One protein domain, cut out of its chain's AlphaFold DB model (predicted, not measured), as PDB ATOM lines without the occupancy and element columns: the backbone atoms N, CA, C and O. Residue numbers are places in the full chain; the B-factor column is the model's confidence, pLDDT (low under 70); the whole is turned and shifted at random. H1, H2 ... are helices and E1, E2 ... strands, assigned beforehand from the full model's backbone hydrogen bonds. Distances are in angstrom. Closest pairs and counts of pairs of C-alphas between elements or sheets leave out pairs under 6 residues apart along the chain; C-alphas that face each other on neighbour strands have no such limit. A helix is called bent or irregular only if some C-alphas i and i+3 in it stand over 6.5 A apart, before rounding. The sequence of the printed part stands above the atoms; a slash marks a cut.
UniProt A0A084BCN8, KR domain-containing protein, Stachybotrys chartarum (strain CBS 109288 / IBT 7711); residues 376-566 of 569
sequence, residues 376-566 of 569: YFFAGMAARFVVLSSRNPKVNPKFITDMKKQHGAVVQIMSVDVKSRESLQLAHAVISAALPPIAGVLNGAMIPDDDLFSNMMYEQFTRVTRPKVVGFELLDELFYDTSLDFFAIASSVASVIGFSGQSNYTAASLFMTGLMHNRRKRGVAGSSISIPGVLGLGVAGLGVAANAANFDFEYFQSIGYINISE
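This is residues 376 to 566 of the 569 residues of the protein "KR domain-containing protein" of Stachybotrys chartarum (strain CBS 109288 / IBT 7711) (UniProt A0A084BCN8). What does the backbone build? A twisted wall of six parallel strands has H2, H3 and H5 covering one face, while H1 grazes it near its E3 edge. Beyond E6 a long tail leads out to the small helix H6, where residues 554 to 560 stick out. What is it made of? The printed part has 191 residues with six named helices and six named strands, in the order E1 E2 H1 E3 H2 E4 H3 E5 H4 H5 E6 H6; the sheet order is E3 E2 E1 E4 E5 E6, and the class is mixed. The whole is compact, with a radius of gyration of the C-alphas of 17.4 A and spans of 50 by 37 by 29 A.

How do the strands pair? E1, residues 376 to 378, is the parallel neighbour of E2, residues 385 to 390, with N 378 and O 387 within hydrogen-bond range at 3.0 A, and of E4, residues 438 to 443, with N 377 and O 440 within hydrogen-bond range at 2.9 A. Likewise parallel are E2 and edge strand E3, residues 410 to 415, at N 412 and O 386, 2.8 A; E4 and E5, residues 486 to 492, at N 488 and O 441, 2.9 A; and E5 and edge strand E6, residues 527 to 531, at N 527 and O 487, 2.8 A. Which helices are on the sheet? H1, residues 397 to 407, only grazes it, the closest C-alphas of H1 and E3 being those of Ile 400 and Val 411, 6.0 A apart. H2, residues 421 to 434, H3, residues 458 to 478, and H5, residues 503 to 522, are on one face, giving two layers, helices over a sheet; H2 and H5 have heights of 8.3 A and 8.8 A over the sheet. H4, residues 494 to 497, only grazes the sheet, and H6, residues 553 to 558, is not on it. Which helices touch? H3 touches H5, closest at the C-alphas of Thr 465 and Ala 508, 4.9 A, at a shallow tilt of 16 degrees, the same way. With residues 474 to 478 alone H3 touches H2, closest at the C-alphas of Leu 474 and Arg 421, 6.4 A; H4 touches H5, closest at the C-alphas of Ser 495 and Thr 506, 4.9 A. How do the crossovers and helix backbones run? Strand-helix-strand units, parallel neighbour strands with helices between, are E2 H1 E3, E4 H3 E5 and E5 H4 H5 E6; E3 H2 E4 is a split one, with E2 and E1 between its strands, and these four crossovers are right-handed. Every O i to N i+4 pair is within hydrogen-bond range in H1, H2, H5 and H6, and 14 of 17 are in H3; H4 is too short for such a pair.

Where do the first and last elements lie? E1 begins at C-alpha 376, (584.205, 197.288, 830.783), and H6 ends at C-alpha 558, (614.596, 207.462, 854.145). How long are the longer elements? H5 measures 28.6 A, H3 28.2 A, H2 20.0 A and E5 18.5 A from first to last C-alpha. H3 has a kink of 42 degrees near residue 465 and is only just irregular, C-alphas 464 and 467 being 6.7 A apart.

How far does it reach? The two C-alphas farthest apart, those of Ala 433 and Ser 558, are 52.8 A apart, and the printed part has no cut. Which links are long? Those from E4 to H3, 14 residues, and from E6 to H6, 21 residues, are long; residues 534 to 535 pair, parallel, with 564 to 565. Where is confidence low? The mean pLDDT of the printed part is 76.1, and 50 residues are under 70, among them 376 to 383 and 532 to 566.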
ATOM      1  N   TYR A 376     583.511 196.959 829.551       55.06
ATOM      2  CA  TYR A 376     584.205 197.288 830.783       55.06
ATOM      3  C   TYR A 376     583.979 198.765 831.116       55.06
ATOM      4  O   TYR A 376     584.288 199.661 830.325       55.06
ATOM      5  N   PHE A 377     583.382 199.012 832.280       47.53
ATOM      6  CA  PHE A 377     583.123 200.348 832.801       47.53
ATOM      7  C   PHE A 377     584.335 200.786 833.626       47.53
ATOM      8  O   PHE A 377     584.580 200.272 834.719       47.53
ATOM      9  N   PHE A 378     585.122 201.705 833.071       60.53
ATOM     10  CA  PHE A 378     586.436 202.075 833.585       60.53
ATOM     11  C   PHE A 378     586.525 203.569 833.879       60.53
ATOM     12  O   PHE A 378     586.107 204.406 833.086       60.53
ATOM     13  N   ALA A 379     587.257 203.917 834.927       47.09
ATOM     14  CA  ALA A 379     587.942 205.199 835.008       47.09
ATOM     15  C   ALA A 379     589.405 205.061 834.522       47.09
ATOM     16  O   ALA A 379     590.325 205.191 835.319       47.09
ATOM     17  N   GLY A 380     589.621 204.797 833.220       33.28
ATOM     18  CA  GLY A 380     590.925 205.040 832.568       33.28
ATOM     19  C   GLY A 380     591.785 203.855 832.084       33.28
ATOM     20  O   GLY A 380     593.000 203.991 832.116       33.28
ATOM     21  N   MET A 381     591.229 202.731 831.601       38.31
ATOM     22  CA  MET A 381     592.032 201.629 831.012       38.31
ATOM     23  C   MET A 381     591.463 201.054 829.700       38.31
ATOM     24  O   MET A 381     590.354 201.392 829.281       38.31
ATOM     25  N   ALA A 382     592.257 200.211 829.027       42.44
ATOM     26  CA  ALA A 382     592.015 199.685 827.684       42.44
ATOM     27  C   ALA A 382     591.319 198.308 827.659       42.44
ATOM     28  O   ALA A 382     591.806 197.337 828.226       42.44
ATOM     29  N   ALA A 383     590.228 198.209 826.899       61.03
ATOM     30  CA  ALA A 383     589.574 196.967 826.481       61.03
ATOM     31  C   ALA A 383     588.855 197.195 825.135       61.03
ATOM     32  O   ALA A 383     588.857 198.307 824.605       61.03
ATOM     33  N   ARG A 384     588.209 196.168 824.560       75.31
ATOM     34  CA  ARG A 384     587.507 196.315 823.267       75.31
ATOM     35  C   ARG A 384     586.281 197.233 823.333       75.31
ATOM     36  O   ARG A 384     586.015 197.947 822.371       75.31
ATOM     37  N   PHE A 385     585.567 197.242 824.455       81.69
ATOM     38  CA  PHE A 385     584.483 198.182 824.737       81.69
ATOM     39  C   PHE A 385     584.746 198.817 826.104       81.69
ATOM     40  O   PHE A 385     584.736 198.125 827.124       81.69
ATOM     41  N   VAL A 386     585.019 200.120 826.103       84.50
ATOM     42  CA  VAL A 386     585.404 200.908 827.279       84.50
ATOM     43  C   VAL A 386     584.420 202.050 827.442       84.50
ATOM     44  O   VAL A 386     584.231 202.846 826.523       84.50
ATOM     45  N   VAL A 387     583.840 202.175 828.629       86.56
ATOM     46  CA  VAL A 387     583.046 203.350 828.998       86.56
ATOM     47  C   VAL A 387     583.829 204.150 830.026       86.56
ATOM     48  O   VAL A 387     584.057 203.655 831.126       86.56
ATOM     49  N   LEU A 388     584.230 205.373 829.666       87.31
ATOM     50  CA  LEU A 388     584.862 206.336 830.567       87.31
ATOM     51  C   LEU A 388     583.817 207.327 831.081       87.31
ATOM     52  O   LEU A 388     583.102 207.944 830.287       87.31
ATOM     53  N   SER A 389     583.752 207.517 832.399       87.31
ATOM     54  CA  SER A 389     582.776 208.414 833.021       87.31
ATOM     55  C   SER A 389     583.397 209.448 833.963       87.31
ATOM     56  O   SER A 389     584.445 209.238 834.569       87.31
ATOM     57  N   SER A 390     582.751 210.611 834.042       85.19
ATOM     58  CA  SER A 390     583.071 211.719 834.949       85.19
ATOM     59  C   SER A 390     581.867 212.660 835.012       85.19
ATOM     60  O   SER A 390     581.068 212.685 834.085       85.19
ATOM     61  N   ARG A 391     581.754 213.502 836.045       85.44
ATOM     62  CA  ARG A 391     580.751 214.589 836.088       85.44
ATOM     63  C   ARG A 391     581.006 215.680 835.037       85.44
ATOM     64  O   ARG A 391     580.103 216.427 834.685       85.44
ATOM     65  N   ASN A 392     582.253 215.808 834.582       85.12
ATOM     66  CA  ASN A 392     582.679 216.747 833.545       85.12
ATOM     67  C   ASN A 392     583.844 216.114 832.758       85.12
ATOM     68  O   ASN A 392     585.011 216.367 833.075       85.12
ATOM     69  N   PRO A 393     583.557 215.198 831.815       83.81
ATOM     70  CA  PRO A 393     584.588 214.430 831.134       83.81
ATOM     71  C   PRO A 393     585.371 215.296 830.138       83.81
ATOM     72  O   PRO A 393     584.834 215.767 829.139       83.81
ATOM     73  N   LYS A 394     586.672 215.460 830.392       83.06
ATOM     74  CA  LYS A 394     587.620 216.158 829.511       83.06
ATOM     75  C   LYS A 394     588.608 215.149 828.931       83.06
ATOM     76  O   LYS A 394     589.663 214.915 829.507       83.06
ATOM     77  N   VAL A 395     588.245 214.526 827.811       82.31
ATOM     78  CA  VAL A 395     589.067 213.501 827.144       82.31
ATOM     79  C   VAL A 395     589.557 214.027 825.800       82.31
ATOM     80  O   VAL A 395     588.786 214.599 825.033       82.31
ATOM     81  N   ASN A 396     590.844 213.832 825.507       85.44
ATOM     82  CA  ASN A 396     591.436 214.229 824.232       85.44
ATOM     83  C   ASN A 396     590.833 213.384 823.082       85.44
ATOM     84  O   ASN A 396     590.990 212.161 823.102       85.44
ATOM     85  N   PRO A 397     590.201 213.980 822.048       87.81
ATOM     86  CA  PRO A 397     589.633 213.227 820.923       87.81
ATOM     87  C   PRO A 397     590.656 212.361 820.172       87.81
ATOM     88  O   PRO A 397     590.295 211.331 819.592       87.81
ATOM     89  N   LYS A 398     591.942 212.738 820.215       87.19
ATOM     90  CA  LYS A 398     593.029 211.937 819.649       87.19
ATOM     91  C   LYS A 398     593.154 210.579 820.346       87.19
ATOM     92  O   LYS A 398     593.256 209.582 819.647       87.19
ATOM     93  N   PHE A 399     593.038 210.515 821.677       85.50
ATOM     94  CA  PHE A 399     593.086 209.251 822.429       85.50
ATOM     95  C   PHE A 399     591.997 208.275 821.961       85.50
ATOM     96  O   PHE A 399     592.293 207.130 821.642       85.50
ATOM     97  N   ILE A 400     590.751 208.742 821.823       87.19
ATOM     98  CA  ILE A 400     589.627 207.921 821.335       87.19
ATOM     99  C   ILE A 400     589.908 207.403 819.912       87.19
ATOM    100  O   ILE A 400     589.640 206.244 819.593       87.19
ATOM    101  N   THR A 401     590.475 208.260 819.060       88.75
ATOM    102  CA  THR A 401     590.814 207.929 817.669       88.75
ATOM    103  C   THR A 401     591.950 206.910 817.586       88.75
ATOM    104  O   THR A 401     591.843 205.938 816.835       88.75
ATOM    105  N   ASP A 402     593.007 207.092 818.376       86.75
ATOM    106  CA  ASP A 402     594.169 206.206 818.425       86.75
ATOM    107  C   ASP A 402     593.791 204.844 819.027       86.75
ATOM    108  O   ASP A 402     594.091 203.820 818.417       86.75
ATOM    109  N   MET A 403     593.014 204.807 820.119       83.69
ATOM    110  CA  MET A 403     592.472 203.567 820.699       83.69
ATOM    111  C   MET A 403     591.650 202.757 819.687       83.69
ATOM    112  O   MET A 403     591.817 201.539 819.566       83.69
ATOM    113  N   LYS A 404     590.797 203.428 818.901       86.38
ATOM    114  CA  LYS A 404     590.029 202.780 817.830       86.38
ATOM    115  C   LYS A 404     590.921 202.290 816.688       86.38
ATOM    116  O   LYS A 404     590.701 201.195 816.178       86.38
ATOM    117  N   LYS A 405     591.912 203.085 816.271       86.56
ATOM    118  CA  LYS A 405     592.782 202.784 815.123       86.56
ATOM    119  C   LYS A 405     593.816 201.694 815.419       86.56
ATOM    120  O   LYS A 405     594.080 200.876 814.545       86.56
ATOM    121  N   GLN A 406     594.411 201.706 816.610       84.38
ATOM    122  CA  GLN A 406     595.514 200.819 816.995       84.38
ATOM    123  C   GLN A 406     595.018 199.512 817.625       84.38
ATOM    124  O   GLN A 406     595.613 198.464 817.392       84.38
ATOM    125  N   HIS A 407     593.911 199.553 818.378       80.06
ATOM    126  CA  HIS A 407     593.427 198.408 819.164       80.06
ATOM    127  C   HIS A 407     591.998 197.963 818.813       80.06
ATOM    128  O   HIS A 407     591.475 197.033 819.423       80.06
ATOM    129  N   GLY A 408     591.331 198.622 817.856       83.75
ATOM    130  CA  GLY A 408     589.934 198.328 817.514       83.75
ATOM    131  C   GLY A 408     588.939 198.647 818.638       83.75
ATOM    132  O   GLY A 408     587.806 198.165 818.602       83.75
ATOM    133  N   ALA A 409     589.355 199.428 819.640       85.12
ATOM    134  CA  ALA A 409     588.567 199.705 820.831       85.12
ATOM    135  C   ALA A 409     587.455 200.733 820.567       85.12
ATOM    136  O   ALA A 409     587.651 201.753 819.902       85.12
ATOM    137  N   VAL A 410     586.282 200.484 821.144       86.69
ATOM    138  CA  VAL A 410     585.161 201.421 821.200       86.69
ATOM    139  C   VAL A 410     585.197 202.105 822.562       86.69
ATOM    140  O   VAL A 410     584.846 201.496 823.570       86.69
ATOM    141  N   VAL A 411     585.640 203.364 822.587       88.62
ATOM    142  CA  VAL A 411     585.671 204.193 823.800       88.62
ATOM    143  C   VAL A 411     584.467 205.134 823.792       88.62
ATOM    144  O   VAL A 411     584.390 206.038 822.959       88.62
ATOM    145  N   GLN A 412     583.531 204.932 824.719       88.81
ATOM    146  CA  GLN A 412     582.381 205.809 824.942       88.81
ATOM    147  C   GLN A 412     582.642 206.713 826.149       88.81
ATOM    148  O   GLN A 412     583.055 206.246 827.207       88.81
ATOM    149  N   ILE A 413     582.386 208.011 825.995       90.31
ATOM    150  CA  ILE A 413     582.525 209.005 827.064       90.31
ATOM    151  C   ILE A 413     581.134 209.360 827.590       90.31
ATOM    152  O   ILE A 413     580.243 209.665 826.796       90.31
ATOM    153  N   MET A 414     580.937 209.330 828.908       90.00
ATOM    154  CA  MET A 414     579.642 209.608 829.539       90.00
ATOM    155  C   MET A 414     579.763 210.615 830.685       90.00
ATOM    156  O   MET A 414     580.710 210.571 831.470       90.00
ATOM    157  N   SER A 415     578.771 211.503 830.800       91.94
ATOM    158  CA  SER A 415     578.610 212.337 831.993       91.94
ATOM    159  C   SER A 415     577.827 211.561 833.053       91.94
ATOM    160  O   SER A 415     576.687 211.177 832.798       91.94
ATOM    161  N   VAL A 416     578.442 211.292 834.207       89.06
ATOM    162  CA  VAL A 416     577.851 210.502 835.304       89.06
ATOM    163  C   VAL A 416     578.277 211.094 836.651       89.06
ATOM    164  O   VAL A 416     579.470 211.321 836.871       89.06
ATOM    165  N   ASP A 417     577.333 211.320 837.572       89.62
ATOM    166  CA  ASP A 417     577.656 211.510 838.993       89.62
ATOM    167  C   ASP A 417     577.477 210.181 839.727       89.62
ATOM    168  O   ASP A 417     576.358 209.743 839.978       89.62
ATOM    169  N   VAL A 418     578.597 209.564 840.108       87.44
ATOM    170  CA  VAL A 418     578.637 208.296 840.854       87.44
ATOM    171  C   VAL A 418     577.880 208.359 842.192       87.44
ATOM    172  O   VAL A 418     577.495 207.329 842.724       87.44
ATOM    173  N   LYS A 419     577.619 209.559 842.736       87.81
ATOM    174  CA  LYS A 419     576.826 209.756 843.964       87.81
ATOM    175  C   LYS A 419     575.307 209.775 843.731       87.81
ATOM    176  O   LYS A 419     574.572 209.911 844.705       87.81
ATOM    177  N   SER A 420     574.831 209.735 842.484       91.38
ATOM    178  CA  SER A 420     573.400 209.698 842.148       91.38
ATOM    179  C   SER A 420     573.023 208.317 841.630       91.38
ATOM    180  O   SER A 420     573.554 207.837 840.624       91.38
ATOM    181  N   ARG A 421     572.053 207.702 842.310       92.25
ATOM    182  CA  ARG A 421     571.451 206.423 841.924       92.25
ATOM    183  C   ARG A 421     570.836 206.514 840.529       92.25
ATOM    184  O   ARG A 421     571.045 205.635 839.702       92.25
ATOM    185  N   GLU A 422     570.147 207.613 840.253       93.81
ATOM    186  CA  GLU A 422     569.457 207.905 838.998       93.81
ATOM    187  C   GLU A 422     570.463 208.062 837.849       93.81
ATOM    188  O   GLU A 422     570.266 207.518 836.764       93.81
ATOM    189  N   SER A 423     571.580 208.762 838.097       92.88
ATOM    190  CA  SER A 423     572.661 208.934 837.120       92.88
ATOM    191  C   SER A 423     573.338 207.603 836.783       92.88
ATOM    192  O   SER A 423     573.562 207.319 835.606       92.88
ATOM    193  N   LEU A 424     573.605 206.762 837.790       92.00
ATOM    194  CA  LEU A 424     574.160 205.420 837.599       92.00
ATOM    195  C   LEU A 424     573.188 204.476 836.878       92.00
ATOM    196  O   LEU A 424     573.598 203.780 835.951       92.00
ATOM    197  N   GLN A 425     571.901 204.481 837.238       93.19
ATOM    198  CA  GLN A 425     570.865 203.678 836.577       93.19
ATOM    199  C   GLN A 425     570.674 204.081 835.109       93.19
ATOM    200  O   GLN A 425     570.615 203.214 834.235       93.19
ATOM    201  N   LEU A 426     570.637 205.385 834.812       93.25
ATOM    202  CA  LEU A 426     570.543 205.884 833.440       93.25
ATOM    203  C   LEU A 426     571.795 205.527 832.630       93.25
ATOM    204  O   LEU A 426     571.676 205.080 831.488       93.25
ATOM    205  N   ALA A 427     572.988 205.654 833.221       92.25
ATOM    206  CA  ALA A 427     574.225 205.220 832.580       92.25
ATOM    207  C   ALA A 427     574.201 203.712 832.278       92.25
ATOM    208  O   ALA A 427     574.456 203.312 831.144       92.25
ATOM    209  N   HIS A 428     573.811 202.882 833.250       92.56
ATOM    210  CA  HIS A 428     573.678 201.435 833.090       92.56
ATOM    211  C   HIS A 428     572.694 201.052 831.974       92.56
ATOM    212  O   HIS A 428     573.003 200.185 831.153       92.56
ATOM    213  N   ALA A 429     571.537 201.718 831.898       93.19
ATOM    214  CA  ALA A 429     570.540 201.490 830.852       93.19
ATOM    215  C   ALA A 429     571.074 201.849 829.454       93.19
ATOM    216  O   ALA A 429     570.937 201.056 828.521       93.19
ATOM    217  N   VAL A 430     571.742 203.000 829.312       92.69
ATOM    218  CA  VAL A 430     572.365 203.430 828.047       92.69
ATOM    219  C   VAL A 430     573.464 202.459 827.605       92.69
ATOM    220  O   VAL A 430     573.505 202.082 826.436       92.69
ATOM    221  N   ILE A 431     574.323 202.015 828.528       92.25
ATOM    222  CA  ILE A 431     575.390 201.045 828.236       92.25
ATOM    223  C   ILE A 431     574.786 199.707 827.799       92.25
ATOM    224  O   ILE A 431     575.186 199.169 826.772       92.25
ATOM    225  N   SER A 432     573.786 199.205 828.528       90.19
ATOM    226  CA  SER A 432     573.126 197.921 828.243       90.19
ATOM    227  C   SER A 432     572.360 197.908 826.914       90.19
ATOM    228  O   SER A 432     572.186 196.847 826.322       90.19
ATOM    229  N   ALA A 433     571.893 199.070 826.443       91.50
ATOM    230  CA  ALA A 433     571.210 199.205 825.157       91.50
ATOM    231  C   ALA A 433     572.177 199.368 823.968       91.50
ATOM    232  O   ALA A 433     571.831 198.994 822.848       91.50
ATOM    233  N   ALA A 434     573.364 199.943 824.190       88.56
ATOM    234  CA  ALA A 434     574.307 200.299 823.127       88.56
ATOM    235  C   ALA A 434     575.496 199.332 822.974       88.56
ATOM    236  O   ALA A 434     576.081 199.259 821.893       88.56
ATOM    237  N   LEU A 435     575.879 198.621 824.039       88.88
ATOM    238  CA  LEU A 435     577.115 197.838 824.132       88.88
ATOM    239  C   LEU A 435     576.847 196.421 824.687       88.88
ATOM    240  O   LEU A 435     575.785 196.167 825.255       88.88
ATOM    241  N   PRO A 436     577.799 195.471 824.561       88.31
ATOM    242  CA  PRO A 436     577.703 194.169 825.229       88.31
ATOM    243  C   PRO A 436     577.556 194.277 826.761       88.31
ATOM    244  O   PRO A 436     577.876 195.324 827.330       88.31
ATOM    245  N   PRO A 437     577.156 193.200 827.465       86.31
ATOM    246  CA  PRO A 437     576.976 193.243 828.915       86.31
ATOM    247  C   PRO A 437     578.242 193.683 829.659       86.31
ATOM    248  O   PRO A 437     579.355 193.271 829.305       86.31
ATOM    249  N   ILE A 438     578.051 194.484 830.711       88.12
ATOM    250  CA  ILE A 438     579.128 194.931 831.598       88.12
ATOM    251  C   ILE A 438     579.706 193.705 832.316       88.12
ATOM    252  O   ILE A 438     578.981 192.970 832.981       88.12
ATOM    253  N   ALA A 439     581.009 193.482 832.159       83.75
ATOM    254  CA  ALA A 439     581.757 192.417 832.822       83.75
ATOM    255  C   ALA A 439     582.840 192.945 833.765       83.75
ATOM    256  O   ALA A 439     583.418 192.161 834.509       83.75
ATOM    257  N   GLY A 440     583.124 194.246 833.770       86.69
ATOM    258  CA  GLY A 440     584.065 194.813 834.726       86.69
ATOM    259  C   GLY A 440     583.727 196.233 835.135       86.69
ATOM    260  O   GLY A 440     583.232 197.014 834.320       86.69
ATOM    261  N   VAL A 441     584.003 196.540 836.401       89.50
ATOM    262  CA  VAL A 441     583.797 197.854 837.019       89.50
ATOM    263  C   VAL A 441     585.083 198.279 837.720       89.50
ATOM    264  O   VAL A 441     585.596 197.550 838.570       89.50
ATOM    265  N   LEU A 442     585.584 199.468 837.383       84.94
ATOM    266  CA  LEU A 442     586.672 200.139 838.095       84.94
ATOM    267  C   LEU A 442     586.337 201.622 838.250       84.94
ATOM    268  O   LEU A 442     586.229 202.348 837.260       84.94
ATOM    269  N   ASN A 443     586.206 202.074 839.497       75.25
ATOM    270  CA  ASN A 443     585.952 203.475 839.826       75.25
ATOM    271  C   ASN A 443     587.201 204.117 840.457       75.25
ATOM    272  O   ASN A 443     587.674 203.701 841.512       75.25
ATOM    273  N   GLY A 444     587.720 205.145 839.783       68.88
ATOM    274  CA  GLY A 444     588.864 205.961 840.201       68.88
ATOM    275  C   GLY A 444     588.482 207.396 840.580       68.88
ATOM    276  O   GLY A 444     589.342 208.273 840.577       68.88
ATOM    277  N   ALA A 445     587.202 207.677 840.856       67.75
ATOM    278  CA  ALA A 445     586.751 209.019 841.212       67.75
ATOM    279  C   ALA A 445     587.447 209.524 842.490       67.75
ATOM    280  O   ALA A 445     587.387 208.898 843.551       67.75
ATOM    281  N   MET A 446     588.095 210.683 842.385       70.94
ATOM    282  CA  MET A 446     588.874 211.281 843.466       70.94
ATOM    283  C   MET A 446     588.795 212.808 843.409       70.94
ATOM    284  O   MET A 446     588.795 213.405 842.332       70.94
ATOM    285  N   ILE A 447     588.730 213.427 844.585       70.31
ATOM    286  CA  ILE A 447     588.958 214.855 844.812       70.31
ATOM    287  C   ILE A 447     589.842 214.924 846.066       70.31
ATOM    288  O   ILE A 447     589.432 214.345 847.070       70.31
ATOM    289  N   PRO A 448     591.023 215.553 846.013       68.12
ATOM    290  CA  PRO A 448     591.881 215.785 847.174       68.12
ATOM    291  C   PRO A 448     591.556 217.132 847.845       68.12
ATOM    292  O   PRO A 448     591.139 218.071 847.160       68.12
ATOM    293  N   ASP A 449     591.719 217.210 849.166       76.56
ATOM    294  CA  ASP A 449     591.449 218.384 850.021       76.56
ATOM    295  C   ASP A 449     592.064 218.072 851.400       76.56
ATOM    296  O   ASP A 449     591.383 217.574 852.300       76.56
ATOM    297  N   ASP A 450     593.387 218.209 851.496       80.50
ATOM    298  CA  ASP A 450     594.200 217.641 852.580       80.50
ATOM    299  C   ASP A 450     594.544 218.702 853.636       80.50
ATOM    300  O   ASP A 450     594.957 219.813 853.295       80.50
ATOM    301  N   ASP A 451     594.445 218.340 854.915       74.62
ATOM    302  CA  ASP A 451     594.882 219.140 856.070       74.62
ATOM    303  C   ASP A 451     595.134 218.197 857.259       74.62
ATOM    304  O   ASP A 451     594.596 217.089 857.287       74.62
ATOM    305  N   LEU A 452     595.936 218.612 858.243       73.88
ATOM    306  CA  LEU A 452     596.171 217.838 859.472       73.88
ATOM    307  C   LEU A 452     594.840 217.461 860.128       73.88
ATOM    308  O   LEU A 452     593.898 218.259 860.123       73.88
ATOM    309  N   PHE A 453     594.749 216.280 860.747       80.56
ATOM    310  CA  PHE A 453     593.479 215.818 861.318       80.56
ATOM    311  C   PHE A 453     592.903 216.787 862.368       80.56
ATOM    312  O   PHE A 453     591.690 216.948 862.445       80.56
ATOM    313  N   SER A 454     593.758 217.499 863.113       74.56
ATOM    314  CA  SER A 454     593.351 218.538 864.074       74.56
ATOM    315  C   SER A 454     592.675 219.764 863.448       74.56
ATOM    316  O   SER A 454     591.955 220.480 864.141       74.56
ATOM    317  N   ASN A 455     592.941 220.032 862.168       80.94
ATOM    318  CA  ASN A 455     592.507 221.231 861.448       80.94
ATOM    319  C   ASN A 455     591.410 220.926 860.417       80.94
ATOM    320  O   ASN A 455     590.708 221.833 859.972       80.94
ATOM    321  N   MET A 456     591.279 219.660 860.014       82.25
ATOM    322  CA  MET A 456     590.417 219.249 858.915       82.25
ATOM    323  C   MET A 456     588.933 219.455 859.242       82.25
ATOM    324  O   MET A 456     588.349 218.762 860.075       82.25
ATOM    325  N   MET A 457     588.289 220.363 858.509       86.69
ATOM    326  CA  MET A 457     586.864 220.639 858.674       86.69
ATOM    327  C   MET A 457     585.999 219.463 858.199       86.69
ATOM    328  O   MET A 457     586.306 218.790 857.207       86.69
ATOM    329  N   TYR A 458     584.846 219.269 858.843       85.12
ATOM    330  CA  TYR A 458     583.883 218.222 858.484       85.12
ATOM    331  C   TYR A 458     583.450 218.290 857.007       85.12
ATOM    332  O   TYR A 458     583.286 217.261 856.344       85.12
ATOM    333  N   GLU A 459     583.324 219.493 856.445       86.31
ATOM    334  CA  GLU A 459     582.992 219.721 855.039       86.31
ATOM    335  C   GLU A 459     584.115 219.287 854.086       86.31
ATOM    336  O   GLU A 459     583.814 218.821 852.985       86.31
ATOM    337  N   GLN A 460     585.389 219.426 854.482       83.44
ATOM    338  CA  GLN A 460     586.546 218.929 853.720       83.44
ATOM    339  C   GLN A 460     586.571 217.400 853.759       83.44
ATOM    340  O   GLN A 460     586.546 216.751 852.709       83.44
ATOM    341  N   PHE A 461     586.490 216.818 854.962       87.25
ATOM    342  CA  PHE A 461     586.436 215.369 855.160       87.25
ATOM    343  C   PHE A 461     585.307 214.726 854.338       87.25
ATOM    344  O   PHE A 461     585.530 213.789 853.567       87.25
ATOM    345  N   THR A 462     584.098 215.288 854.420       86.88
ATOM    346  CA  THR A 462     582.919 214.826 853.671       86.88
ATOM    347  C   THR A 462     583.090 214.983 852.157       86.88
ATOM    348  O   THR A 462     582.642 214.128 851.392       86.88
ATOM    349  N   ARG A 463     583.737 216.053 851.682       85.75
ATOM    350  CA  ARG A 463     583.936 216.315 850.245       85.75
ATOM    351  C   ARG A 463     584.870 215.304 849.576       85.75
ATOM    352  O   ARG A 463     584.593 214.918 848.438       85.75
ATOM    353  N   VAL A 464     585.909 214.850 850.278       86.38
ATOM    354  CA  VAL A 464     586.847 213.811 849.809       86.38
ATOM    355  C   VAL A 464     586.240 212.411 849.924       86.38
ATOM    356  O   VAL A 464     586.304 211.621 848.980       86.38
ATOM    357  N   THR A 465     585.604 212.103 851.057       86.88
ATOM    358  CA  THR A 465     585.090 210.753 851.350       86.88
ATOM    359  C   THR A 465     583.831 210.406 850.566       86.88
ATOM    360  O   THR A 465     583.770 209.346 849.945       86.88
ATOM    361  N   ARG A 466     582.834 211.297 850.513       86.00
ATOM    362  CA  ARG A 466     581.506 211.023 849.935       86.00
ATOM    363  C   ARG A 466     581.494 210.487 848.491       86.00
ATOM    364  O   ARG A 466     580.694 209.588 848.244       86.00
ATOM    365  N   PRO A 467     582.307 210.962 847.518       83.12
ATOM    366  CA  PRO A 467     582.332 210.367 846.175       83.12
ATOM    367  C   PRO A 467     582.944 208.959 846.131       83.12
ATOM    368  O   PRO A 467     582.631 208.211 845.209       83.12
ATOM    369  N   LYS A 468     583.782 208.593 847.110       85.00
ATOM    370  CA  LYS A 468     584.306 207.232 847.274       85.00
ATOM    371  C   LYS A 468     583.304 206.363 848.034       85.00
ATOM    372  O   LYS A 468     582.862 205.375 847.476       85.00
ATOM    373  N   VAL A 469     582.880 206.765 849.234       87.12
ATOM    374  CA  VAL A 469     581.949 206.006 850.095       87.12
ATOM    375  C   VAL A 469     580.614 205.753 849.383       87.12
ATOM    376  O   VAL A 469     580.377 204.649 848.901       87.12
ATOM    377  N   VAL A 470     579.805 206.801 849.183       88.19
ATOM    378  CA  VAL A 470     578.468 206.686 848.563       88.19
ATOM    379  C   VAL A 470     578.557 206.204 847.117       88.19
ATOM    380  O   VAL A 470     577.708 205.451 846.648       88.19
ATOM    381  N   GLY A 471     579.606 206.610 846.396       87.62
ATOM    382  CA  GLY A 471     579.822 206.158 845.024       87.62
ATOM    383  C   GLY A 471     580.058 204.652 844.922       87.62
ATOM    384  O   GLY A 471     579.522 204.007 844.023       87.62
ATOM    385  N   PHE A 472     580.823 204.073 845.848       88.31
ATOM    386  CA  PHE A 472     581.044 202.632 845.876       88.31
ATOM    387  C   PHE A 472     579.890 201.846 846.493       88.31
ATOM    388  O   PHE A 472     579.641 200.750 846.012       88.31
ATOM    389  N   GLU A 473     579.145 202.393 847.454       88.94
ATOM    390  CA  GLU A 473     577.892 201.789 847.940       88.94
ATOM    391  C   GLU A 473     576.873 201.634 846.801       88.94
ATOM    392  O   GLU A 473     576.353 200.543 846.576       88.94
ATOM    393  N   LEU A 474     576.649 202.692 846.012       90.62
ATOM    394  CA  LEU A 474     575.709 202.651 844.885       90.62
ATOM    395  C   LEU A 474     576.184 201.739 843.742       90.62
ATOM    396  O   LEU A 474     575.357 201.105 843.089       90.62
ATOM    397  N   LEU A 475     577.497 201.643 843.495       91.38
ATOM    398  CA  LEU A 475     578.055 200.669 842.548       91.38
ATOM    399  C   LEU A 475     577.975 199.230 843.085       91.38
ATOM    400  O   LEU A 475     577.713 198.314 842.308       91.38
ATOM    401  N   ASP A 476     578.181 199.018 844.388       91.19
ATOM    402  CA  ASP A 476     578.039 197.710 845.034       91.19
ATOM    403  C   ASP A 476     576.602 197.205 844.935       91.19
ATOM    404  O   ASP A 476     576.395 196.042 844.611       91.19
ATOM    405  N   GLU A 477     575.627 198.089 845.146       90.88
ATOM    406  CA  GLU A 477     574.198 197.796 845.038       90.88
ATOM    407  C   GLU A 477     573.751 197.572 843.581       90.88
ATOM    408  O   GLU A 477     573.028 196.619 843.299       90.88
ATOM    409  N   LEU A 478     574.224 198.392 842.631       91.44
ATOM    410  CA  LEU A 478     573.931 198.225 841.199       91.44
ATOM    411  C   LEU A 478     574.480 196.902 840.635       91.44
ATOM    412  O   LEU A 478     573.896 196.339 839.713       91.44
ATOM    413  N   PHE A 479     575.586 196.404 841.194       90.06
ATOM    414  CA  PHE A 479     576.232 195.149 840.803       90.06
ATOM    415  C   PHE A 479     576.293 194.149 841.973       90.06
ATOM    416  O   PHE A 479     577.323 193.496 842.185       90.06
ATOM    417  N   TYR A 480     575.216 194.049 842.758       86.12
ATOM    418  CA  TYR A 480     575.189 193.308 844.029       86.12
ATOM    419  C   TYR A 480     575.486 191.813 843.870       86.12
ATOM    420  O   TYR A 480     576.377 191.281 844.535       86.12
ATOM    421  N   ASP A 481     574.777 191.165 842.946       79.75
ATOM    422  CA  ASP A 481     574.873 189.748 842.579       79.75
ATOM    423  C   ASP A 481     575.310 189.533 841.114       79.75
ATOM    424  O   ASP A 481     575.469 188.401 840.655       79.75
ATOM    425  N   THR A 482     575.549 190.620 840.370       80.38
ATOM    426  CA  THR A 482     575.933 190.562 838.954       80.38
ATOM    427  C   THR A 482     577.262 189.830 838.765       80.38
ATOM    428  O   THR A 482     578.280 190.180 839.367       80.38
ATOM    429  N   SER A 483     577.267 188.840 837.866       80.25
ATOM    430  CA  SER A 483     578.444 188.041 837.496       80.25
ATOM    431  C   SER A 483     579.448 188.846 836.659       80.25
ATOM    432  O   SER A 483     579.575 188.643 835.449       80.25
ATOM    433  N   LEU A 484     580.165 189.757 837.313       84.31
ATOM    434  CA  LEU A 484     581.313 190.467 836.757       84.31
ATOM    435  C   LEU A 484     582.555 189.565 836.750       84.31
ATOM    436  O   LEU A 484     582.788 188.817 837.698       84.31
ATOM    437  N   ASP A 485     583.382 189.705 835.714       81.06
ATOM    438  CA  ASP A 485     584.744 189.174 835.694       81.06
ATOM    439  C   ASP A 485     585.568 189.871 836.794       81.06
ATOM    440  O   ASP A 485     586.125 189.196 837.659       81.06
ATOM    441  N   PHE A 486     585.524 191.211 836.877       81.88
ATOM    442  CA  PHE A 486     586.123 191.960 837.991       81.88
ATOM    443  C   PHE A 486     585.256 193.110 838.525       81.88
ATOM    444  O   PHE A 486     584.563 193.814 837.793       81.88
ATOM    445  N   PHE A 487     585.376 193.368 839.824       89.12
ATOM    446  CA  PHE A 487     585.003 194.636 840.449       89.12
ATOM    447  C   PHE A 487     586.243 195.093 841.214       89.12
ATOM    448  O   PHE A 487     586.684 194.396 842.129       89.12
ATOM    449  N   ALA A 488     586.859 196.195 840.794       87.94
ATOM    450  CA  ALA A 488     588.180 196.606 841.259       87.94
ATOM    451  C   ALA A 488     588.186 198.051 841.764       87.94
ATOM    452  O   ALA A 488     587.502 198.920 841.218       87.94
ATOM    453  N   ILE A 489     588.997 198.312 842.788       86.19
ATOM    454  CA  ILE A 489     589.215 199.657 843.327       86.19
ATOM    455  C   ILE A 489     590.683 200.067 843.225       86.19
ATOM    456  O   ILE A 489     591.585 199.281 843.520       86.19
ATOM    457  N   ALA A 490     590.896 201.335 842.878       80.56
ATOM    458  CA  ALA A 490     592.142 202.040 843.142       80.56
ATOM    459  C   ALA A 490     592.101 202.553 844.593       80.56
ATOM    460  O   ALA A 490     591.587 203.642 844.878       80.56
ATOM    461  N   SER A 491     592.572 201.715 845.516       82.25
ATOM    462  CA  SER A 491     592.946 202.135 846.867       82.25
ATOM    463  C   SER A 491     594.366 202.725 846.829       82.25
ATOM    464  O   SER A 491     594.980 202.829 845.766       82.25
ATOM    465  N   SER A 492     594.906 203.125 847.977       80.12
ATOM    466  CA  SER A 492     596.231 203.747 848.062       80.12
ATOM    467  C   SER A 492     597.141 203.004 849.027       80.12
ATOM    468  O   SER A 492     596.677 202.327 849.944       80.12
ATOM    469  N   VAL A 493     598.450 203.170 848.859       72.69
ATOM    470  CA  VAL A 493     599.447 202.847 849.888       72.69
ATOM    471  C   VAL A 493     599.190 203.602 851.202       72.69
ATOM    472  O   VAL A 493     599.458 203.054 852.268       72.69
ATOM    473  N   ALA A 494     598.586 204.800 851.148       72.44
ATOM    474  CA  ALA A 494     598.206 205.575 852.331       72.44
ATOM    475  C   ALA A 494     597.324 204.755 853.292       72.44
ATOM    476  O   ALA A 494     597.516 204.805 854.501       72.44
ATOM    477  N   SER A 495     596.441 203.898 852.759       72.81
ATOM    478  CA  SER A 495     595.627 202.951 853.537       72.81
ATOM    479  C   SER A 495     596.428 201.957 854.378       72.81
ATOM    480  O   SER A 495     595.889 201.432 855.345       72.81
ATOM    481  N   VAL A 496     597.688 201.684 854.035       67.00
ATOM    482  CA  VAL A 496     598.541 200.720 854.747       67.00
ATOM    483  C   VAL A 496     599.408 201.407 855.799       67.00
ATOM    484  O   VAL A 496     599.539 200.882 856.897       67.00
ATOM    485  N   ILE A 497     599.999 202.560 855.466       63.25
ATOM    486  CA  ILE A 497     601.026 203.209 856.304       63.25
ATOM    487  C   ILE A 497     600.589 204.525 856.954       63.25
ATOM    488  O   ILE A 497     601.262 204.974 857.872       63.25
ATOM    489  N   GLY A 498     599.479 205.124 856.509       65.81
ATOM    490  CA  GLY A 498     598.996 206.424 856.973       65.81
ATOM    491  C   GLY A 498     599.883 207.580 856.512       65.81
ATOM    492  O   GLY A 498     601.074 207.619 856.812       65.81
ATOM    493  N   PHE A 499     599.313 208.564 855.817       69.62
ATOM    494  CA  PHE A 499     600.018 209.812 855.507       69.62
ATOM    495  C   PHE A 499     599.436 210.974 856.307       69.62
ATOM    496  O   PHE A 499     598.214 211.108 856.419       69.62
ATOM    497  N   SER A 500     600.326 211.807 856.851       72.69
ATOM    498  CA  SER A 500     599.975 213.059 857.528       72.69
ATOM    499  C   SER A 500     599.161 213.959 856.594       72.69
ATOM    500  O   SER A 500     599.461 214.062 855.403       72.69
ATOM    501  N   GLY A 501     598.087 214.547 857.115       73.81
ATOM    502  CA  GLY A 501     597.145 215.376 856.369       73.81
ATOM    503  C   GLY A 501     596.105 214.620 855.525       73.81
ATOM    504  O   GLY A 501     595.191 215.234 854.980       73.81
ATOM    505  N   GLN A 502     596.208 213.290 855.406       79.00
ATOM    506  CA  GLN A 502     595.380 212.478 854.498       79.00
ATOM    507  C   GLN A 502     594.357 211.589 855.214       79.00
ATOM    508  O   GLN A 502     593.995 210.523 854.712       79.00
ATOM    509  N   SER A 503     593.864 211.996 856.384       82.19
ATOM    510  CA  SER A 503     592.922 211.194 857.180       82.19
ATOM    511  C   SER A 503     591.628 210.905 856.411       82.19
ATOM    512  O   SER A 503     591.172 209.764 856.370       82.19
ATOM    513  N   ASN A 504     591.089 211.897 855.698       86.69
ATOM    514  CA  ASN A 504     589.929 211.751 854.814       86.69
ATOM    515  C   ASN A 504     590.166 210.781 853.641       86.69
ATOM    516  O   ASN A 504     589.327 209.922 853.358       86.69
ATOM    517  N   TYR A 505     591.309 210.878 852.967       85.56
ATOM    518  CA  TYR A 505     591.666 210.055 851.819       85.56
ATOM    519  C   TYR A 505     591.971 208.609 852.224       85.56
ATOM    520  O   TYR A 505     591.537 207.667 851.551       85.56
ATOM    521  N   THR A 506     592.658 208.434 853.351       84.88
ATOM    522  CA  THR A 506     593.019 207.139 853.936       84.88
ATOM    523  C   THR A 506     591.775 206.409 854.443       84.88
ATOM    524  O   THR A 506     591.564 205.249 854.078       84.88
ATOM    525  N   ALA A 507     590.892 207.106 855.171       86.69
ATOM    526  CA  ALA A 507     589.587 206.606 855.608       86.69
ATOM    527  C   ALA A 507     588.706 206.178 854.427       86.69
ATOM    528  O   ALA A 507     588.211 205.051 854.385       86.69
ATOM    529  N   ALA A 508     588.572 207.041 853.414       87.88
ATOM    530  CA  ALA A 508     587.823 206.720 852.204       87.88
ATOM    531  C   ALA A 508     588.413 205.516 851.457       87.88
ATOM    532  O   ALA A 508     587.673 204.705 850.906       87.88
ATOM    533  N   SER A 509     589.740 205.381 851.429       87.88
ATOM    534  CA  SER A 509     590.414 204.304 850.701       87.88
ATOM    535  C   SER A 509     590.363 202.957 851.422       87.88
ATOM    536  O   SER A 509     590.253 201.927 850.749       87.88
ATOM    537  N   LEU A 510     590.335 202.949 852.761       85.06
ATOM    538  CA  LEU A 510     590.072 201.735 853.532       85.06
ATOM    539  C   LEU A 510     588.591 201.344 853.559       85.06
ATOM    540  O   LEU A 510     588.326 200.150 853.436       85.06
ATOM    541  N   PHE A 511     587.638 202.288 853.587       88.38
ATOM    542  CA  PHE A 511     586.207 201.974 853.412       88.38
ATOM    543  C   PHE A 511     585.974 201.100 852.174       88.38
ATOM    544  O   PHE A 511     585.369 200.031 852.247       88.38
ATOM    545  N   MET A 512     586.520 201.529 851.030       88.94
ATOM    546  CA  MET A 512     586.409 200.786 849.775       88.94
ATOM    547  C   MET A 512     587.066 199.395 849.889       88.94
ATOM    548  O   MET A 512     586.524 198.416 849.377       88.94
ATOM    549  N   THR A 513     588.207 199.273 850.578       86.88
ATOM    550  CA  THR A 513     588.883 197.982 850.809       86.88
ATOM    551  C   THR A 513     588.039 197.033 851.670       86.88
ATOM    552  O   THR A 513     587.910 195.859 851.309       86.88
ATOM    553  N   GLY A 514     587.396 197.531 852.733       83.12
ATOM    554  CA  GLY A 514     586.434 196.770 853.538       83.12
ATOM    555  C   GLY A 514     585.187 196.375 852.738       83.12
ATOM    556  O   GLY A 514     584.726 195.236 852.801       83.12
ATOM    557  N   LEU A 515     584.691 197.251 851.859       87.56
ATOM    558  CA  LEU A 515     583.611 196.904 850.932       87.56
ATOM    559  C   LEU A 515     584.022 195.776 849.966       87.56
ATOM    560  O   LEU A 515     583.228 194.875 849.694       87.56
ATOM    561  N   MET A 516     585.275 195.761 849.491       86.94
ATOM    562  CA  MET A 516     585.790 194.651 848.676       86.94
ATOM    563  C   MET A 516     585.917 193.350 849.477       86.94
ATOM    564  O   MET A 516     585.685 192.280 848.913       86.94
ATOM    565  N   HIS A 517     586.234 193.414 850.777       78.06
ATOM    566  CA  HIS A 517     586.117 192.254 851.669       78.06
ATOM    567  C   HIS A 517     584.670 191.743 851.682       78.06
ATOM    568  O   HIS A 517     584.437 190.567 851.388       78.06
ATOM    569  N   ASN A 518     583.690 192.616 851.929       79.50
ATOM    570  CA  ASN A 518     582.275 192.238 851.955       79.50
ATOM    571  C   ASN A 518     581.795 191.621 850.631       79.50
ATOM    572  O   ASN A 518     581.119 190.590 850.655       79.50
ATOM    573  N   ARG A 519     582.201 192.165 849.473       85.31
ATOM    574  CA  ARG A 519     581.927 191.556 848.155       85.31
ATOM    575  C   ARG A 519     582.443 190.117 848.063       85.31
ATOM    576  O   ARG A 519     581.677 189.215 847.713       85.31
ATOM    577  N   ARG A 520     583.698 189.872 848.463       80.44
ATOM    578  CA  ARG A 520     584.284 188.519 848.483       80.44
ATOM    579  C   ARG A 520     583.569 187.583 849.462       80.44
ATOM    580  O   ARG A 520     583.309 186.438 849.102       80.44
ATOM    581  N   LYS A 521     583.174 188.066 850.647       72.50
ATOM    582  CA  LYS A 521     582.393 187.305 851.646       72.50
ATOM    583  C   LYS A 521     581.042 186.842 851.076       72.50
ATOM    584  O   LYS A 521     580.670 185.678 851.231       72.50
ATOM    585  N   ARG A 522     580.359 187.704 850.307       80.81
ATOM    586  CA  ARG A 522     579.137 187.355 849.547       80.81
ATOM    587  C   ARG A 522     579.401 186.413 848.358       80.81
ATOM    588  O   ARG A 522     578.483 185.733 847.905       80.81
ATOM    589  N   GLY A 523     580.649 186.287 847.903       76.81
ATOM    590  CA  GLY A 523     581.064 185.395 846.815       76.81
ATOM    591  C   GLY A 523     581.026 186.018 845.420       76.81
ATOM    592  O   GLY A 523     581.038 185.279 844.437       76.81
ATOM    593  N   VAL A 524     580.975 187.349 845.331       83.50
ATOM    594  CA  VAL A 524     581.064 188.105 844.072       83.50
ATOM    595  C   VAL A 524     582.455 188.726 843.913       83.50
ATOM    596  O   VAL A 524     583.203 188.858 844.883       83.50
ATOM    597  N   ALA A 525     582.822 189.102 842.682       83.25
ATOM    598  CA  ALA A 525     584.119 189.717 842.397       83.25
ATOM    599  C   ALA A 525     584.341 190.983 843.249       83.25
ATOM    600  O   ALA A 525     583.423 191.792 843.397       83.25
ATOM    601  N   GLY A 526     585.552 191.159 843.788       86.75
ATOM    602  CA  GLY A 526     585.917 192.302 844.630       86.75
ATOM    603  C   GLY A 526     587.413 192.350 844.948       86.75
ATOM    604  O   GLY A 526     587.901 191.589 845.787       86.75
ATOM    605  N   SER A 527     588.132 193.270 844.309       84.75
ATOM    606  CA  SER A 527     589.592 193.407 844.374       84.75
ATOM    607  C   SER A 527     590.006 194.810 844.804       84.75
ATOM    608  O   SER A 527     589.476 195.796 844.299       84.75
ATOM    609  N   SER A 528     590.983 194.900 845.708       84.12
ATOM    610  CA  SER A 528     591.598 196.166 846.123       84.12
ATOM    611  C   SER A 528     593.062 196.200 845.721       84.12
ATOM    612  O   SER A 528     593.792 195.247 845.990       84.12
ATOM    613  N   ILE A 529     593.467 197.284 845.060       80.88
ATOM    614  CA  ILE A 529     594.852 197.553 844.680       80.88
ATOM    615  C   ILE A 529     595.282 198.802 845.450       80.88
ATOM    616  O   ILE A 529     594.736 199.878 845.217       80.88
ATOM    617  N   SER A 530     596.222 198.661 846.384       77.00
ATOM    618  CA  SER A 530     596.817 199.784 847.121       77.00
ATOM    619  C   SER A 530     597.960 200.377 846.308       77.00
ATOM    620  O   SER A 530     599.091 199.902 846.376       77.00
ATOM    621  N   ILE A 531     597.642 201.385 845.499       74.44
ATOM    622  CA  ILE A 531     598.574 201.959 844.527       74.44
ATOM    623  C   ILE A 531     599.483 202.994 845.232       74.44
ATOM    624  O   ILE A 531     598.970 203.822 845.996       74.44
ATOM    625  N   PRO A 532     600.818 202.944 845.045       66.62
ATOM    626  CA  PRO A 532     601.732 203.985 845.512       66.62
ATOM    627  C   PRO A 532     601.710 205.204 844.576       66.62
ATOM    628  O   PRO A 532     600.968 205.251 843.600       66.62
ATOM    629  N   GLY A 533     602.529 206.211 844.861       64.62
ATOM    630  CA  GLY A 533     602.637 207.390 844.009       64.62
ATOM    631  C   GLY A 533     603.144 207.027 842.609       64.62
ATOM    632  O   GLY A 533     604.132 206.305 842.471       64.62
ATOM    633  N   VAL A 534     602.466 207.534 841.577       63.25
ATOM    634  CA  VAL A 534     602.774 207.272 840.162       63.25
ATOM    635  C   VAL A 534     603.385 208.515 839.522       63.25
ATOM    636  O   VAL A 534     602.792 209.596 839.520       63.25
ATOM    637  N   LEU A 535     604.581 208.370 838.957       58.94
ATOM    638  CA  LEU A 535     605.297 209.451 838.280       58.94
ATOM    639  C   LEU A 535     604.822 209.598 836.824       58.94
ATOM    640  O   LEU A 535     604.779 208.619 836.084       58.94
ATOM    641  N   GLY A 536     604.525 210.836 836.402       47.59
ATOM    642  CA  GLY A 536     604.288 211.209 834.994       47.59
ATOM    643  C   GLY A 536     602.894 211.765 834.664       47.59
ATOM    644  O   GLY A 536     602.776 212.642 833.812       47.59
ATOM    645  N   LEU A 537     601.844 211.355 835.383       53.06
ATOM    646  CA  LEU A 537     600.438 211.543 834.971       53.06
ATOM    647  C   LEU A 537     599.798 212.936 835.220       53.06
ATOM    648  O   LEU A 537     598.575 213.064 835.267       53.06
ATOM    649  N   GLY A 538     600.590 214.008 835.346       40.16
ATOM    650  CA  GLY A 538     600.130 215.414 835.278       40.16
ATOM    651  C   GLY A 538     599.260 215.953 836.433       40.16
ATOM    652  O   GLY A 538     599.169 217.163 836.620       40.16
ATOM    653  N   VAL A 539     598.671 215.077 837.244       38.62
ATOM    654  CA  VAL A 539     598.217 215.331 838.618       38.62
ATOM    655  C   VAL A 539     599.127 214.490 839.511       38.62
ATOM    656  O   VAL A 539     599.460 213.380 839.101       38.62
ATOM    657  N   ALA A 540     599.543 214.987 840.685       36.56
ATOM    658  CA  ALA A 540     600.393 214.247 841.631       36.56
ATOM    659  C   ALA A 540     599.867 212.807 841.819       36.56
ATOM    660  O   ALA A 540     598.793 212.600 842.384       36.56
ATOM    661  N   GLY A 541     600.546 211.834 841.203       33.12
ATOM    662  CA  GLY A 541     599.855 210.641 840.717       33.12
ATOM    663  C   GLY A 541     599.489 209.687 841.839       33.12
ATOM    664  O   GLY A 541     600.373 209.233 842.550       33.12
ATOM    665  N   LEU A 542     598.196 209.373 841.980       38.84
ATOM    666  CA  LEU A 542     597.627 208.328 842.860       38.84
ATOM    667  C   LEU A 542     597.969 208.376 844.367       38.84
ATOM    668  O   LEU A 542     597.428 207.594 845.145       38.84
ATOM    669  N   GLY A 543     598.732 209.375 844.795       38.00
ATOM    670  CA  GLY A 543     598.839 209.858 846.164       38.00
ATOM    671  C   GLY A 543     598.908 211.376 846.108       38.00
ATOM    672  O   GLY A 543     599.997 211.947 846.126       38.00
ATOM    673  N   VAL A 544     597.758 212.040 845.958       40.25
ATOM    674  CA  VAL A 544     597.757 213.505 845.939       40.25
ATOM    675  C   VAL A 544     598.047 213.990 847.344       40.25
ATOM    676  O   VAL A 544     597.232 213.779 848.228       40.25
ATOM    677  N   ALA A 545     599.181 214.660 847.516       40.75
ATOM    678  CA  ALA A 545     599.369 215.625 848.581       40.75
ATOM    679  C   ALA A 545     598.934 216.998 848.053       40.75
ATOM    680  O   ALA A 545     599.624 217.604 847.228       40.75
ATOM    681  N   ALA A 546     597.800 217.506 848.528       33.19
ATOM    682  CA  ALA A 546     597.270 218.824 848.179       33.19
ATOM    683  C   ALA A 546     598.026 219.986 848.865       33.19
ATOM    684  O   ALA A 546     597.461 221.052 849.081       33.19
ATOM    685  N   ASN A 547     599.313 219.802 849.182       33.66
ATOM    686  CA  ASN A 547     600.211 220.830 849.709       33.66
ATOM    687  C   ASN A 547     601.662 220.569 849.263       33.66
ATOM    688  O   ASN A 547     602.520 220.137 850.032       33.66
ATOM    689  N   ALA A 548     601.954 220.875 847.994       37.12
ATOM    690  CA  ALA A 548     603.276 220.694 847.377       37.12
ATOM    691  C   ALA A 548     604.418 221.524 848.015       37.12
ATOM    692  O   ALA A 548     605.570 221.372 847.618       37.12
ATOM    693  N   ALA A 549     604.122 222.394 848.987       35.06
ATOM    694  CA  ALA A 549     605.111 223.201 849.702       35.06
ATOM    695  C   ALA A 549     605.900 222.422 850.775       35.06
ATOM    696  O   ALA A 549     607.035 222.787 851.058       35.06
ATOM    697  N   ASN A 550     605.325 221.349 851.336       37.69
ATOM    698  CA  ASN A 550     605.912 220.573 852.443       37.69
ATOM    699  C   ASN A 550     606.227 219.115 852.043       37.69
ATOM    700  O   ASN A 550     606.282 218.228 852.893       37.69
ATOM    701  N   PHE A 551     606.376 218.838 850.744       47.56
ATOM    702  CA  PHE A 551     606.572 217.480 850.237       47.56
ATOM    703  C   PHE A 551     608.052 217.077 850.286       47.56
ATOM    704  O   PHE A 551     608.796 217.259 849.321       47.56
ATOM    705  N   ASP A 552     608.480 216.533 851.423       48.75
ATOM    706  CA  ASP A 552     609.845 216.047 851.605       48.75
ATOM    707  C   ASP A 552     610.045 214.667 850.943       48.75
ATOM    708  O   ASP A 552     609.701 213.613 851.486       48.75
ATOM    709  N   PHE A 553     610.612 214.679 849.733       50.47
ATOM    710  CA  PHE A 553     611.019 213.464 849.022       50.47
ATOM    711  C   PHE A 553     612.129 212.687 849.753       50.47
ATOM    712  O   PHE A 553     612.198 211.464 849.600       50.47
ATOM    713  N   GLU A 554     612.978 213.354 850.543       46.53
ATOM    714  CA  GLU A 554     614.067 212.712 851.287       46.53
ATOM    715  C   GLU A 554     613.506 211.899 852.459       46.53
ATOM    716  O   GLU A 554     613.916 210.752 852.654       46.53
ATOM    717  N   TYR A 555     612.488 212.415 853.162       51.94
ATOM    718  CA  TYR A 555     611.758 211.664 854.191       51.94
ATOM    719  C   TYR A 555     611.215 210.335 853.649       51.94
ATOM    720  O   TYR A 555     611.468 209.274 854.225       51.94
ATOM    721  N   PHE A 556     610.533 210.359 852.501       54.75
ATOM    722  CA  PHE A 556     609.978 209.144 851.906       54.75
ATOM    723  C   PHE A 556     611.056 208.153 851.440       54.75
ATOM    724  O   PHE A 556     610.938 206.954 851.703       54.75
ATOM    725  N   GLN A 557     612.145 208.631 850.832       54.91
ATOM    726  CA  GLN A 557     613.282 207.761 850.514       54.91
ATOM    727  C   GLN A 557     613.934 207.169 851.774       54.91
ATOM    728  O   GLN A 557     614.318 205.999 851.759       54.91
ATOM    729  N   SER A 558     614.002 207.922 852.879       49.69
ATOM    730  CA  SER A 558     614.596 207.462 854.145       49.69
ATOM    731  C   SER A 558     613.843 206.280 854.771       49.69
ATOM    732  O   SER A 558     614.472 205.387 855.342       49.69
ATOM    733  N   ILE A 559     612.516 206.213 854.593       49.25
ATOM    734  CA  ILE A 559     611.682 205.078 855.026       49.25
ATOM    735  C   ILE A 559     611.570 203.967 853.964       49.25
ATOM    736  O   ILE A 559     610.822 203.006 854.144       49.25
ATOM    737  N   GLY A 560     612.318 204.066 852.859       53.50
ATOM    738  CA  GLY A 560     612.346 203.067 851.786       53.50
ATOM    739  C   GLY A 560     611.128 203.091 850.858       53.50
ATOM    740  O   GLY A 560     610.884 202.112 850.150       53.50
ATOM    741  N   TYR A 561     610.355 204.179 850.852       59.00
ATOM    742  CA  TYR A 561     609.214 204.350 849.960       59.00
ATOM    743  C   TYR A 561     609.674 204.779 848.557       59.00
ATOM    744  O   TYR A 561     610.398 205.760 848.394       59.00
ATOM    745  N   ILE A 562     609.236 204.040 847.534       61.75
ATOM    746  CA  ILE A 562     609.621 204.251 846.134       61.75
ATOM    747  C   ILE A 562     608.350 204.404 845.294       61.75
ATOM    748  O   ILE A 562     607.536 203.483 845.216       61.75
ATOM    749  N   ASN A 563     608.201 205.568 844.655       64.12
ATOM    750  CA  ASN A 563     607.166 205.812 843.647       64.12
ATOM    751  C   ASN A 563     607.423 204.966 842.391       64.12
ATOM    752  O   ASN A 563     608.575 204.752 842.010       64.12
ATOM    753  N   ILE A 564     606.354 204.539 841.726       60.59
ATOM    754  CA  ILE A 564     606.414 203.742 840.494       60.59
ATOM    755  C   ILE A 564     606.271 204.640 839.258       60.59
ATOM    756  O   ILE A 564     605.717 205.742 839.344       60.59
ATOM    757  N   SER A 565     606.779 204.209 838.102       60.03
ATOM    758  CA  SER A 565     606.496 204.906 836.842       60.03
ATOM    759  C   SER A 565     605.109 204.532 836.307       60.03
ATOM    760  O   SER A 565     604.544 203.512 836.692       60.03
ATOM    761  N   GLU A 566     604.571 205.325 835.378       57.56
ATOM    762  CA  GLU A 566     603.358 204.975 834.614       57.56
ATOM    763  C   GLU A 566     603.473 203.624 833.873       57.56
ATOM    764  O   GLU A 566     602.458 203.000 833.590       57.56
TER     765      GLU A 566